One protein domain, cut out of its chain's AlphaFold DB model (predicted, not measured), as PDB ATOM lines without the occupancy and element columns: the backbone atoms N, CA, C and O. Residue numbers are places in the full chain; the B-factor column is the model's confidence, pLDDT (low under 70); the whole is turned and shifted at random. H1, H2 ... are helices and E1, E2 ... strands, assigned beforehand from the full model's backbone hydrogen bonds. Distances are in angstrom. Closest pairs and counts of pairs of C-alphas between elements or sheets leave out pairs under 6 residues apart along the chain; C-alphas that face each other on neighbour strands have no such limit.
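This is residues 231 to 326 of the 326 residues of an uncharacterized protein of Secundilactobacillus malefermentans (UniProt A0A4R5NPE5). A small, strongly twisted sheet of four strands is curled like part of a barrel, and two helices, H1 and H2, meet each other at a steep angle and graze it, H1 mostly by the edge strand E1. Two long links, residues 262 to 274 and 301 to 317, extend toward one end of the longest axis, where a short antiparallel pairing of residues 272 to 273 with 308 to 309 ties them together; the turn between E2 and E3 lies at the other end. The printed part has 96 residues, with two named helices and four named strands in the order E1 H1 H2 E2 E3 E4, and the mixed sheet runs E1 E4 E3 E2. The class is mixed, helices and strands, though under half of the residues, 43, are in named elements. The whole is compact, with a radius of gyration of the C-alphas of 12.9 A, yet elongated in outline, with spans of 39 by 24 by 19 A.

The sheet begins with E1, residues 234 to 239, an edge strand. Its neighbour is E4, residues 318 to 325, parallel to it at 28 degrees; N 236 and O 319 are 2.8 A apart and N 319 and O 234 are 2.7 A apart, within hydrogen-bond range. The pairing of E4 is staggered: its residues 318 to 323 pair with E1, and its residues 323 to 325 pair with E3, residues 297 to 300. E3 and E4 are antiparallel at 131 degrees and form a hairpin, with N 299 and O 324 at 2.9 A. E2, residues 289 to 291, is the other edge strand; it forms a hairpin with E3, antiparallel at 154 degrees, with N 298 and O 290 at 2.8 A. E2, E3 and E4 make a meander, each strand the antiparallel neighbour of the one before. E1 and E2 are apart. H1, residues 250 to 261, only grazes the sheet with its residues 252 to 261; the closest C-alphas of E1 and H1 are those of Gln 234 and Glu 260, 6.0 A apart. H2, residues 275 to 284, only grazes the sheet with its residues 278 to 283. With its residues 255 to 260 alone H1 touches H2, and the closest C-alphas, those of Ala 259 and Leu 281, are 5.8 A apart. H1 and H2 form a helical hairpin, running opposite ways at a steep tilt of 45 degrees. E1, H1, H2 and E2 make a split strand-helix-strand unit, two strands of one sheet that are not neighbours, joined through helices, with E4 and E3 between them in the sheet, and its crossover is left-handed. In H1 and H2 every O i to N i+4 pair is within hydrogen-bond range.

E1 begins at C-alpha 234, (-17.262, 53.334, -7.636), and is 16.8 A long. H1 begins at C-alpha 250, (-6.000, 48.484, 3.072), and measures 16.9 A, and H2 measures 14.3 A. E2 has three residues and E3 four. E4, the longest strand at 21.2 A, ends at C-alpha 325, (-23.260, 43.830, 9.824).

The C-alphas farthest apart are those of Asn 295 and Gly 312, at 39.8 A. The printed part has no cut and ends at residue 326, the chain's last. The links from H1 to H2, 13 residues, and from E3 to E4, 17 residues, are long; that from E1 to H1 is short; those from H2 to E2 and from E2 to E3 are tight. The mean pLDDT of the printed part is 88.8, and residues 311 to 315 are under 70.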
ATOM      1  N   ALA A 231     -18.146  53.505 -18.473       71.69
ATOM      2  CA  ALA A 231     -17.892  54.171 -17.201       71.69
ATOM      3  C   ALA A 231     -17.302  53.169 -16.202       71.69
ATOM      4  O   ALA A 231     -17.827  52.063 -16.055       71.69
ATOM      5  N   MET A 232     -16.231  53.573 -15.509       81.06
ATOM      6  CA  MET A 232     -15.798  52.900 -14.279       81.06
ATOM      7  C   MET A 232     -16.870  53.088 -13.205       81.06
ATOM      8  O   MET A 232     -17.614  54.068 -13.242       81.06
ATOM      9  N   ILE A 233     -16.960  52.164 -12.258       82.56
ATOM     10  CA  ILE A 233     -17.979  52.189 -11.205       82.56
ATOM     11  C   ILE A 233     -17.258  52.353  -9.880       82.56
ATOM     12  O   ILE A 233     -16.268  51.677  -9.660       82.56
ATOM     13  N   GLN A 234     -17.753  53.226  -9.008       89.88
ATOM     14  CA  GLN A 234     -17.262  53.334  -7.636       89.88
ATOM     15  C   GLN A 234     -18.315  52.843  -6.660       89.88
ATOM     16  O   GLN A 234     -19.494  53.145  -6.832       89.88
ATOM     17  N   PHE A 235     -17.908  52.157  -5.606       92.56
ATOM     18  CA  PHE A 235     -18.786  51.703  -4.545       92.56
ATOM     19  C   PHE A 235     -18.575  52.496  -3.260       92.56
ATOM     20  O   PHE A 235     -17.463  52.821  -2.847       92.56
ATOM     21  N   LYS A 236     -19.687  52.762  -2.582       93.56
ATOM     22  CA  LYS A 236     -19.718  53.125  -1.168       93.56
ATOM     23  C   LYS A 236     -20.497  52.054  -0.426       93.56
ATOM     24  O   LYS A 236     -21.653  51.785  -0.753       93.56
ATOM     25  N   LEU A 237     -19.847  51.430   0.546       95.88
ATOM     26  CA  LEU A 237     -20.423  50.341   1.321       95.88
ATOM     27  C   LEU A 237     -21.055  50.918   2.582       95.88
ATOM     28  O   LEU A 237     -20.419  51.696   3.287       95.88
ATOM     29  N   TYR A 238     -22.295  50.535   2.858       95.62
ATOM     30  CA  TYR A 238     -23.070  51.012   3.993       95.62
ATOM     31  C   TYR A 238     -23.547  49.846   4.851       95.62
ATOM     32  O   TYR A 238     -24.043  48.842   4.338       95.62
ATOM     33  N   ASP A 239     -23.473  50.013   6.165       95.06
ATOM     34  CA  ASP A 239     -24.236  49.194   7.099       95.06
ATOM     35  C   ASP A 239     -25.706  49.607   6.997       95.06
ATOM     36  O   ASP A 239     -26.057  50.769   7.220       95.06
ATOM     37  N   LYS A 240     -26.582  48.661   6.646       93.44
ATOM     38  CA  LYS A 240     -28.003  48.949   6.456       93.44
ATOM     39  C   LYS A 240     -28.690  49.399   7.744       93.44
ATOM     40  O   LYS A 240     -29.609  50.213   7.669       93.44
ATOM     41  N   ALA A 241     -28.268  48.885   8.898       92.69
ATOM     42  CA  ALA A 241     -28.908  49.180  10.176       92.69
ATOM     43  C   ALA A 241     -28.615  50.614  10.639       92.69
ATOM     44  O   ALA A 241     -29.500  51.295  11.154       92.69
ATOM     45  N   THR A 242     -27.380  51.079  10.440       93.38
ATOM     46  CA  THR A 242     -26.926  52.396  10.915       93.38
ATOM     47  C   THR A 242     -26.849  53.457   9.820       93.38
ATOM     48  O   THR A 242     -26.704  54.641  10.125       93.38
ATOM     49  N   ASN A 243     -26.935  53.049   8.550       91.56
ATOM     50  CA  ASN A 243     -26.713  53.878   7.365       91.56
ATOM     51  C   ASN A 243     -25.336  54.576   7.351       91.56
ATOM     52  O   ASN A 243     -25.163  55.623   6.721       91.56
ATOM     53  N   LYS A 244     -24.352  54.016   8.068       93.75
ATOM     54  CA  LYS A 244     -22.969  54.504   8.108       93.75
ATOM     55  C   LYS A 244     -22.109  53.788   7.077       93.75
ATOM     56  O   LYS A 244     -22.374  52.637   6.741       93.75
ATOM     57  N   ILE A 245     -21.075  54.478   6.601       94.38
ATOM     58  CA  ILE A 245     -20.080  53.895   5.697       94.38
ATOM     59  C   ILE A 245     -19.292  52.820   6.452       94.38
ATOM     60  O   ILE A 245     -18.882  53.042   7.590       94.38
ATOM     61  N   ILE A 246     -19.086  51.672   5.812       95.19
ATOM     62  CA  ILE A 246     -18.203  50.615   6.304       95.19
ATOM     63  C   ILE A 246     -16.786  50.937   5.834       95.19
ATOM     64  O   ILE A 246     -16.527  50.997   4.632       95.19
ATOM     65  N   GLU A 247     -15.871  51.141   6.778       93.19
ATOM     66  CA  GLU A 247     -14.458  51.338   6.464       93.19
ATOM     67  C   GLU A 247     -13.799  50.002   6.105       93.19
ATOM     68  O   GLU A 247     -13.886  49.017   6.843       93.19
ATOM     69  N   LEU A 248     -13.144  49.974   4.946       95.06
ATOM     70  CA  LEU A 248     -12.381  48.825   4.474       95.06
ATOM     71  C   LEU A 248     -10.937  48.919   4.960       95.06
ATOM     72  O   LEU A 248     -10.340  49.997   4.989       95.06
ATOM     73  N   ASN A 249     -10.337  47.774   5.280       94.00
ATOM     74  CA  ASN A 249      -8.895  47.731   5.497       94.00
ATOM     75  C   ASN A 249      -8.129  47.925   4.169       94.00
ATOM     76  O   ASN A 249      -8.691  47.826   3.077       94.00
ATOM     77  N   ALA A 250      -6.819  48.173   4.248       94.75
ATOM     78  CA  ALA A 250      -6.000  48.484   3.072       94.75
ATOM     79  C   ALA A 250      -6.037  47.395   1.981       94.75
ATOM     80  O   ALA A 250      -6.042  47.711   0.788       94.75
ATOM     81  N   THR A 251      -6.086  46.116   2.368       95.31
ATOM     82  CA  THR A 251      -6.158  44.991   1.428       95.31
ATOM     83  C   THR A 251      -7.507  44.951   0.716       95.31
ATOM     84  O   THR A 251      -7.543  44.861  -0.509       95.31
ATOM     85  N   GLN A 252      -8.605  45.094   1.461       96.62
ATOM     86  CA  GLN A 252      -9.964  45.154   0.916       96.62
ATOM     87  C   GLN A 252     -10.146  46.357  -0.016       96.62
ATOM     88  O   GLN A 252     -10.679  46.209  -1.111       96.62
ATOM     89  N   GLN A 253      -9.642  47.535   0.369       96.06
ATOM     90  CA  GLN A 253      -9.723  48.730  -0.473       96.06
ATOM     91  C   GLN A 253      -8.925  48.568  -1.772       96.06
ATOM     92  O   GLN A 253      -9.364  49.008  -2.832       96.06
ATOM     93  N   THR A 254      -7.763  47.915  -1.710       95.75
ATOM     94  CA  THR A 254      -6.957  47.622  -2.905       95.75
ATOM     95  C   THR A 254      -7.694  46.670  -3.847       95.75
ATOM     96  O   THR A 254      -7.707  46.907  -5.054       95.75
ATOM     97  N   ALA A 255      -8.337  45.630  -3.306       96.12
ATOM     98  CA  ALA A 255      -9.138  44.690  -4.088       96.12
ATOM     99  C   ALA A 255     -10.356  45.371  -4.732       96.12
ATOM    100  O   ALA A 255     -10.602  45.177  -5.922       96.12
ATOM    101  N   LEU A 256     -11.057  46.236  -3.988       95.75
ATOM    102  CA  LEU A 256     -12.176  47.012  -4.521       95.75
ATOM    103  C   LEU A 256     -11.728  47.934  -5.659       95.75
ATOM    104  O   LEU A 256     -12.276  47.853  -6.751       95.75
ATOM    105  N   ASN A 257     -10.683  48.740  -5.448       94.19
ATOM    106  CA  ASN A 257     -10.173  49.653  -6.473       94.19
ATOM    107  C   ASN A 257      -9.760  48.912  -7.757       94.19
ATOM    108  O   ASN A 257      -9.936  49.440  -8.852       94.19
ATOM    109  N   ALA A 258      -9.199  47.704  -7.634       92.62
ATOM    110  CA  ALA A 258      -8.836  46.879  -8.784       92.62
ATOM    111  C   ALA A 258     -10.074  46.381  -9.552       92.62
ATOM    112  O   ALA A 258     -10.099  46.458 -10.781       92.62
ATOM    113  N   ALA A 259     -11.111  45.931  -8.840       93.19
ATOM    114  CA  ALA A 259     -12.363  45.473  -9.438       93.19
ATOM    115  C   ALA A 259     -13.152  46.628 -10.098       93.19
ATOM    116  O   ALA A 259     -13.691  46.470 -11.190       93.19
ATOM    117  N   GLU A 260     -13.159  47.819  -9.494       91.06
ATOM    118  CA  GLU A 260     -13.846  49.027  -9.993       91.06
ATOM    119  C   GLU A 260     -13.326  49.537 -11.347       91.06
ATOM    120  O   GLU A 260     -14.085  50.098 -12.149       91.06
ATOM    121  N   VAL A 261     -12.033  49.337 -11.619       87.62
ATOM    122  CA  VAL A 261     -11.401  49.722 -12.891       87.62
ATOM    123  C   VAL A 261     -11.362  48.581 -13.908       87.62
ATOM    124  O   VAL A 261     -11.021  48.816 -15.072       87.62
ATOM    125  N   ASN A 262     -11.721  47.359 -13.507       87.56
ATOM    126  CA  ASN A 262     -11.681  46.188 -14.372       87.56
ATOM    127  C   ASN A 262     -12.657  46.363 -15.550       87.56
ATOM    128  O   ASN A 262     -13.864  46.543 -15.377       87.56
ATOM    129  N   ALA A 263     -12.119  46.295 -16.772       83.19
ATOM    130  CA  ALA A 263     -12.864  46.481 -18.015       83.19
ATOM    131  C   ALA A 263     -14.054  45.515 -18.164       83.19
ATOM    132  O   ALA A 263     -15.020  45.859 -18.841       83.19
ATOM    133  N   ALA A 264     -14.016  44.346 -17.511       84.69
ATOM    134  CA  ALA A 264     -15.102  43.365 -17.521       84.69
ATOM    135  C   ALA A 264     -16.399  43.873 -16.860       84.69
ATOM    136  O   ALA A 264     -17.482  43.407 -17.212       84.69
ATOM    137  N   TYR A 265     -16.301  44.831 -15.932       86.31
ATOM    138  CA  TYR A 265     -17.450  45.389 -15.211       86.31
ATOM    139  C   TYR A 265     -17.850  46.784 -15.682       86.31
ATOM    140  O   TYR A 265     -18.875  47.309 -15.243       86.31
ATOM    141  N   GLN A 266     -17.078  47.392 -16.583       83.44
ATOM    142  CA  GLN A 266     -17.423  48.705 -17.103       83.44
ATOM    143  C   GLN A 266     -18.633  48.600 -18.037       83.44
ATOM    144  O   GLN A 266     -18.690  47.760 -18.935       83.44
ATOM    145  N   VAL A 267     -19.606  49.487 -17.847       77.75
ATOM    146  CA  VAL A 267     -20.859  49.489 -18.613       77.75
ATOM    147  C   VAL A 267     -20.921  50.681 -19.567       77.75
ATOM    148  O   VAL A 267     -20.409  51.755 -19.232       77.75
ATOM    149  N   PRO A 268     -21.558  50.540 -20.746       77.75
ATOM    150  CA  PRO A 268     -21.796  51.661 -21.648       77.75
ATOM    151  C   PRO A 268     -22.498  52.834 -20.948       77.75
ATOM    152  O   PRO A 268     -23.503  52.648 -20.257       77.75
ATOM    153  N   MET A 269     -22.019  54.056 -21.161       75.69
ATOM    154  CA  MET A 269     -22.699  55.272 -20.715       75.69
ATOM    155  C   MET A 269     -24.117  55.328 -21.297       75.69
ATOM    156  O   MET A 269     -24.351  54.938 -22.442       75.69
ATOM    157  N   GLY A 270     -25.084  55.788 -20.501       73.81
ATOM    158  CA  GLY A 270     -26.501  55.799 -20.876       73.81
ATOM    159  C   GLY A 270     -27.229  54.457 -20.712       73.81
ATOM    160  O   GLY A 270     -28.458  54.434 -20.813       73.81
ATOM    161  N   SER A 271     -26.511  53.361 -20.430       80.12
ATOM    162  CA  SER A 271     -27.103  52.049 -20.142       80.12
ATOM    163  C   SER A 271     -27.388  51.842 -18.647       80.12
ATOM    164  O   SER A 271     -27.054  52.679 -17.803       80.12
ATOM    165  N   SER A 272     -28.050  50.733 -18.318       83.56
ATOM    166  CA  SER A 272     -28.342  50.348 -16.937       83.56
ATOM    167  C   SER A 272     -27.288  49.377 -16.412       83.56
ATOM    168  O   SER A 272     -27.073  48.318 -17.000       83.56
ATOM    169  N   LEU A 273     -26.695  49.694 -15.263       86.50
ATOM    170  CA  LEU A 273     -25.862  48.779 -14.497       86.50
ATOM    171  C   LEU A 273     -26.744  47.714 -13.830       86.50
ATOM    172  O   LEU A 273     -27.664  48.033 -13.069       86.50
ATOM    173  N   SER A 274     -26.483  46.444 -14.143       89.25
ATOM    174  CA  SER A 274     -27.261  45.318 -13.623       89.25
ATOM    175  C   SER A 274     -26.868  44.969 -12.182       89.25
ATOM    176  O   SER A 274     -25.736  45.216 -11.768       89.25
ATOM    177  N   VAL A 275     -27.799  44.384 -11.422       90.44
ATOM    178  CA  VAL A 275     -27.530  43.852 -10.070       90.44
ATOM    179  C   VAL A 275     -26.463  42.756 -10.129       90.44
ATOM    180  O   VAL A 275     -25.492  42.819  -9.388       90.44
ATOM    181  N   ALA A 276     -26.566  41.836 -11.092       90.81
ATOM    182  CA  ALA A 276     -25.605  40.746 -11.261       90.81
ATOM    183  C   ALA A 276     -24.170  41.243 -11.519       90.81
ATOM    184  O   ALA A 276     -23.219  40.692 -10.977       90.81
ATOM    185  N   THR A 277     -24.000  42.309 -12.309       90.12
ATOM    186  CA  THR A 277     -22.681  42.923 -12.551       90.12
ATOM    187  C   THR A 277     -22.104  43.522 -11.267       90.12
ATOM    188  O   THR A 277     -20.919  43.361 -10.999       90.12
ATOM    189  N   GLN A 278     -22.939  44.189 -10.463       92.19
ATOM    190  CA  GLN A 278     -22.523  44.772  -9.184       92.19
ATOM    191  C   GLN A 278     -22.112  43.688  -8.182       92.19
ATOM    192  O   GLN A 278     -21.066  43.802  -7.550       92.19
ATOM    193  N   GLU A 279     -22.900  42.619  -8.072       93.69
ATOM    194  CA  GLU A 279     -22.599  41.481  -7.202       93.69
ATOM    195  C   GLU A 279     -21.329  40.741  -7.631       93.69
ATOM    196  O   GLU A 279     -20.548  40.350  -6.769       93.69
ATOM    197  N   ALA A 280     -21.105  40.572  -8.937       94.12
ATOM    198  CA  ALA A 280     -19.903  39.935  -9.466       94.12
ATOM    199  C   ALA A 280     -18.639  40.767  -9.194       94.12
ATOM    200  O   ALA A 280     -17.617  40.203  -8.816       94.12
ATOM    201  N   LEU A 281     -18.711  42.098  -9.329       94.19
ATOM    202  CA  LEU A 281     -17.603  42.996  -8.984       94.19
ATOM    203  C   LEU A 281     -17.284  42.916  -7.486       94.19
ATOM    204  O   LEU A 281     -16.127  42.743  -7.108       94.19
ATOM    205  N   LEU A 282     -18.307  43.000  -6.627       95.44
ATOM    206  CA  LEU A 282     -18.127  42.876  -5.178       95.44
ATOM    207  C   LEU A 282     -17.604  41.486  -4.785       95.44
ATOM    208  O   LEU A 282     -16.835  41.376  -3.837       95.44
ATOM    209  N   GLU A 283     -17.973  40.430  -5.506       95.75
ATOM    210  CA  GLU A 283     -17.421  39.087  -5.319       95.75
ATOM    211  C   GLU A 283     -15.943  38.998  -5.717       95.75
ATOM    212  O   GLU A 283     -15.155  38.473  -4.933       95.75
ATOM    213  N   GLU A 284     -15.546  39.561  -6.866       95.12
ATOM    214  CA  GLU A 284     -14.135  39.640  -7.286       95.12
ATOM    215  C   GLU A 284     -13.290  40.425  -6.272       95.12
ATOM    216  O   GLU A 284     -12.170  40.029  -5.950       95.12
ATOM    217  N   ALA A 285     -13.853  41.489  -5.693       95.75
ATOM    218  CA  ALA A 285     -13.218  42.249  -4.619       95.75
ATOM    219  C   ALA A 285     -13.160  41.495  -3.271       95.75
ATOM    220  O   ALA A 285     -12.568  41.999  -2.315       95.75
ATOM    221  N   GLY A 286     -13.777  40.312  -3.155       96.50
ATOM    222  CA  GLY A 286     -13.875  39.557  -1.902       96.50
ATOM    223  C   GLY A 286     -14.818  40.194  -0.875       96.50
ATOM    224  O   GLY A 286     -14.676  39.969   0.324       96.50
ATOM    225  N   LEU A 287     -15.771  41.008  -1.332       96.94
ATOM    226  CA  LEU A 287     -16.670  41.817  -0.511       96.94
ATOM    227  C   LEU A 287     -18.110  41.294  -0.480       96.94
ATOM    228  O   LEU A 287     -18.962  41.964   0.078       96.94
ATOM    229  N   LYS A 288     -18.423  40.093  -0.990       95.69
ATOM    230  CA  LYS A 288     -19.754  39.481  -0.754       95.69
ATOM    231  C   LYS A 288     -20.016  39.200   0.730       95.69
ATOM    232  O   LYS A 288     -21.135  39.368   1.211       95.69
ATOM    233  N   SER A 289     -18.983  38.775   1.450       95.19
ATOM    234  CA  SER A 289     -18.983  38.648   2.904       95.19
ATOM    235  C   SER A 289     -17.561  38.846   3.412       95.19
ATOM    236  O   SER A 289     -16.650  38.173   2.930       95.19
ATOM    237  N   PHE A 290     -17.351  39.772   4.343       96.31
ATOM    238  CA  PHE A 290     -16.016  40.132   4.820       96.31
ATOM    239  C   PHE A 290     -16.022  40.586   6.282       96.31
ATOM    240  O   PHE A 290     -17.056  40.957   6.837       96.31
ATOM    241  N   THR A 291     -14.847  40.571   6.907       95.12
ATOM    242  CA  THR A 291     -14.649  41.102   8.260       95.12
ATOM    243  C   THR A 291     -14.328  42.594   8.199       95.12
ATOM    244  O   THR A 291     -13.398  42.997   7.493       95.12
ATOM    245  N   THR A 292     -15.095  43.414   8.919       91.75
ATOM    246  CA  THR A 292     -14.876  44.863   9.038       91.75
ATOM    247  C   THR A 292     -13.673  45.172   9.931       91.75
ATOM    248  O   THR A 292     -13.171  44.306  10.650       91.75
ATOM    249  N   THR A 293     -13.219  46.426   9.929       89.62
ATOM    250  CA  THR A 293     -12.168  46.919  10.840       89.62
ATOM    251  C   THR A 293     -12.520  46.749  12.323       89.62
ATOM    252  O   THR A 293     -11.623  46.557  13.140       89.62
ATOM    253  N   ASP A 294     -13.813  46.718  12.655       88.44
ATOM    254  CA  ASP A 294     -14.338  46.493  14.009       88.44
ATOM    255  C   ASP A 294     -14.538  44.999  14.353       88.44
ATOM    256  O   ASP A 294     -15.247  44.670  15.304       88.44
ATOM    257  N   ASN A 295     -13.952  44.077  13.576       90.50
ATOM    258  CA  ASN A 295     -14.086  42.619  13.728       90.50
ATOM    259  C   ASN A 295     -15.527  42.081  13.636       90.50
ATOM    260  O   ASN A 295     -15.825  41.003  14.156       90.50
ATOM    261  N   LYS A 296     -16.422  42.798  12.949       92.38
ATOM    262  CA  LYS A 296     -17.779  42.322  12.643       92.38
ATOM    263  C   LYS A 296     -17.830  41.673  11.272       92.38
ATOM    264  O   LYS A 296     -17.011  41.976  10.408       92.38
ATOM    265  N   THR A 297     -18.805  40.801  11.051       95.25
ATOM    266  CA  THR A 297     -19.033  40.208   9.728       95.25
ATOM    267  C   THR A 297     -20.050  41.050   8.970       95.25
ATOM    268  O   THR A 297     -21.189  41.184   9.409       95.25
ATOM    269  N   ALA A 298     -19.643  41.616   7.834       96.12
ATOM    270  CA  ALA A 298     -20.519  42.309   6.899       96.12
ATOM    271  C   ALA A 298     -20.870  41.370   5.740       96.12
ATOM    272  O   ALA A 298     -19.981  40.929   5.015       96.12
ATOM    273  N   THR A 299     -22.157  41.081   5.540       96.88
ATOM    274  CA  THR A 299     -22.649  40.257   4.422       96.88
ATOM    275  C   THR A 299     -23.544  41.088   3.510       96.88
ATOM    276  O   THR A 299     -24.441  41.787   3.988       96.88
ATOM    277  N   LEU A 300     -23.284  41.045   2.198       97.06
ATOM    278  CA  LEU A 300     -24.061  41.788   1.207       97.06
ATOM    279  C   LEU A 300     -25.517  41.315   1.241       97.06
ATOM    280  O   LEU A 300     -25.794  40.115   1.187       97.06
ATOM    281  N   ARG A 301     -26.453  42.260   1.325       95.06
ATOM    282  CA  ARG A 301     -27.881  41.941   1.319       95.06
ATOM    283  C   ARG A 301     -28.350  41.547  -0.081       95.06
ATOM    284  O   ARG A 301     -27.839  42.059  -1.071       95.06
ATOM    285  N   ALA A 302     -29.403  40.734  -0.163       88.38
ATOM    286  CA  ALA A 302     -30.044  40.390  -1.439       88.38
ATOM    287  C   ALA A 302     -30.651  41.614  -2.163       88.38
ATOM    288  O   ALA A 302     -30.740  41.639  -3.384       88.38
ATOM    289  N   ASP A 303     -31.052  42.642  -1.409       87.81
ATOM    290  CA  ASP A 303     -31.471  43.965  -1.895       87.81
ATOM    291  C   ASP A 303     -30.366  45.024  -1.714       87.81
ATOM    292  O   ASP A 303     -30.625  46.229  -1.738       87.81
ATOM    293  N   GLY A 304     -29.129  44.574  -1.483       85.75
ATOM    294  CA  GLY A 304     -27.998  45.414  -1.110       85.75
ATOM    295  C   GLY A 304     -27.533  46.328  -2.232       85.75
ATOM    296  O   GLY A 304     -26.954  47.375  -1.961       85.75
ATOM    297  N   VAL A 305     -27.821  45.973  -3.482       91.25
ATOM    298  CA  VAL A 305     -27.529  46.766  -4.677       91.25
ATOM    299  C   VAL A 305     -28.762  46.832  -5.578       91.25
ATOM    300  O   VAL A 305     -29.640  45.972  -5.529       91.25
ATOM    301  N   GLY A 306     -28.852  47.869  -6.411       85.19
ATOM    302  CA  GLY A 306     -30.027  48.132  -7.244       85.19
ATOM    303  C   GLY A 306     -29.669  48.414  -8.697       85.19
ATOM    304  O   GLY A 306     -28.527  48.723  -9.023       85.19
ATOM    305  N   LYS A 307     -30.650  48.333  -9.602       80.75
ATOM    306  CA  LYS A 307     -30.447  48.772 -10.992       80.75
ATOM    307  C   LYS A 307     -30.213  50.282 -11.017       80.75
ATOM    308  O   LYS A 307     -31.060  51.040 -10.552       80.75
ATOM    309  N   ILE A 308     -29.099  50.711 -11.602       81.44
ATOM    310  CA  ILE A 308     -28.724  52.129 -11.685       81.44
ATOM    311  C   ILE A 308     -28.555  52.506 -13.152       81.44
ATOM    312  O   ILE A 308     -27.869  51.813 -13.899       81.44
ATOM    313  N   LYS A 309     -29.178  53.608 -13.579       77.75
ATOM    314  CA  LYS A 309     -28.956  54.163 -14.918       77.75
ATOM    315  C   LYS A 309     -27.687  55.009 -14.899       77.75
ATOM    316  O   LYS A 309     -27.609  55.974 -14.141       77.75
ATOM    317  N   ILE A 310     -26.716  54.667 -15.739       74.56
ATOM    318  CA  ILE A 310     -25.493  55.454 -15.873       74.56
ATOM    319  C   ILE A 310     -25.802  56.686 -16.720       74.56
ATOM    320  O   ILE A 310     -26.365  56.577 -17.812       74.56
ATOM    321  N   ALA A 311     -25.459  57.868 -16.212       68.81
ATOM    322  CA  ALA A 311     -25.633  59.113 -16.948       68.81
ATOM    323  C   ALA A 311     -24.825  59.101 -18.261       68.81
ATOM    324  O   ALA A 311     -23.805  58.427 -18.378       68.81
ATOM    325  N   GLY A 312     -25.281  59.860 -19.260       62.22
ATOM    326  CA  GLY A 312     -24.582  59.998 -20.545       62.22
ATOM    327  C   GLY A 312     -23.366  60.937 -20.518       62.22
ATOM    328  O   GLY A 312     -22.748  61.154 -21.556       62.22
ATOM    329  N   SER A 313     -23.044  61.539 -19.368       58.19
ATOM    330  CA  SER A 313     -21.884  62.419 -19.182       58.19
ATOM    331  C   SER A 313     -20.698  61.649 -18.585       58.19
ATOM    332  O   SER A 313     -20.890  60.600 -17.979       58.19
ATOM    333  N   ASN A 314     -19.473  62.177 -18.728       54.34
ATOM    334  CA  ASN A 314     -18.200  61.594 -18.251       54.34
ATOM    335  C   ASN A 314     -18.088  61.424 -16.705       54.34
ATOM    336  O   ASN A 314     -16.988  61.441 -16.156       54.34
ATOM    337  N   ALA A 315     -19.196  61.303 -15.975       61.28
ATOM    338  CA  ALA A 315     -19.198  61.071 -14.539       61.28
ATOM    339  C   ALA A 315     -18.939  59.587 -14.230       61.28
ATOM    340  O   ALA A 315     -19.527  58.706 -14.852       61.28
ATOM    341  N   THR A 316     -18.080  59.319 -13.244       74.19
ATOM    342  CA  THR A 316     -17.910  57.976 -12.667       74.19
ATOM    343  C   THR A 316     -19.091  57.722 -11.723       74.19
ATOM    344  O   THR A 316     -19.182  58.408 -10.702       74.19
ATOM    345  N   PRO A 317     -20.046  56.833 -12.051       78.25
ATOM    346  CA  PRO A 317     -21.175  56.543 -11.175       78.25
ATOM    347  C   PRO A 317     -20.703  55.980  -9.831       78.25
ATOM    348  O   PRO A 317     -19.942  55.015  -9.787       78.25
ATOM    349  N   THR A 318     -21.205  56.558  -8.739       86.38
ATOM    350  CA  THR A 318     -21.065  55.989  -7.395       86.38
ATOM    351  C   THR A 318     -22.312  55.179  -7.044       86.38
ATOM    352  O   THR A 318     -23.430  55.695  -7.082       86.38
ATOM    353  N   VAL A 319     -22.110  53.919  -6.684       89.44
ATOM    354  CA  VAL A 319     -23.117  52.940  -6.280       89.44
ATOM    355  C   VAL A 319     -23.072  52.777  -4.766       89.44
ATOM    356  O   VAL A 319     -22.005  52.582  -4.188       89.44
ATOM    357  N   SER A 320     -24.231  52.816  -4.115       92.44
ATOM    358  CA  SER A 320     -24.344  52.428  -2.708       92.44
ATOM    359  C   SER A 320     -24.636  50.933  -2.609       92.44
ATOM    360  O   SER A 320     -25.629  50.476  -3.174       92.44
ATOM    361  N   ALA A 321     -23.802  50.197  -1.877       95.81
ATOM    362  CA  ALA A 321     -24.024  48.793  -1.544       95.81
ATOM    363  C   ALA A 321     -24.329  48.650  -0.047       95.81
ATOM    364  O   ALA A 321     -23.582  49.165   0.783       95.81
ATOM    365  N   TYR A 322     -25.411  47.956   0.304       96.25
ATOM    366  CA  TYR A 322     -25.880  47.806   1.681       96.25
ATOM    367  C   TYR A 322     -25.640  46.395   2.224       96.25
ATOM    368  O   TYR A 322     -25.977  45.395   1.586       96.25
ATOM    369  N   TYR A 323     -25.109  46.339   3.441       97.38
ATOM    370  CA  TYR A 323     -24.681  45.124   4.125       97.38
ATOM    371  C   TYR A 323     -25.433  44.941   5.438       97.38
ATOM    372  O   TYR A 323     -25.760  45.918   6.114       97.38
ATOM    373  N   ASP A 324     -25.656  43.684   5.813       96.50
ATOM    374  CA  ASP A 324     -26.005  43.319   7.181       96.50
ATOM    375  C   ASP A 324     -24.705  43.088   7.958       96.50
ATOM    376  O   ASP A 324     -23.926  42.194   7.617       96.50
ATOM    377  N   VAL A 325     -24.461  43.907   8.983       94.75
ATOM    378  CA  VAL A 325     -23.260  43.830   9.824       94.75
ATOM    379  C   VAL A 325     -23.625  43.201  11.169       94.75
ATOM    380  O   VAL A 325     -24.486  43.720  11.880       94.75
ATOM    381  N   LYS A 326     -22.983  42.082  11.510       91.81
ATOM    382  CA  LYS A 326     -23.194  41.331  12.759       91.81
ATOM    383  C   LYS A 326     -21.910  41.231  13.568       91.81
ATOM    384  O   LYS A 326     -20.867  40.878  12.973       91.81
TER     385      LYS A 326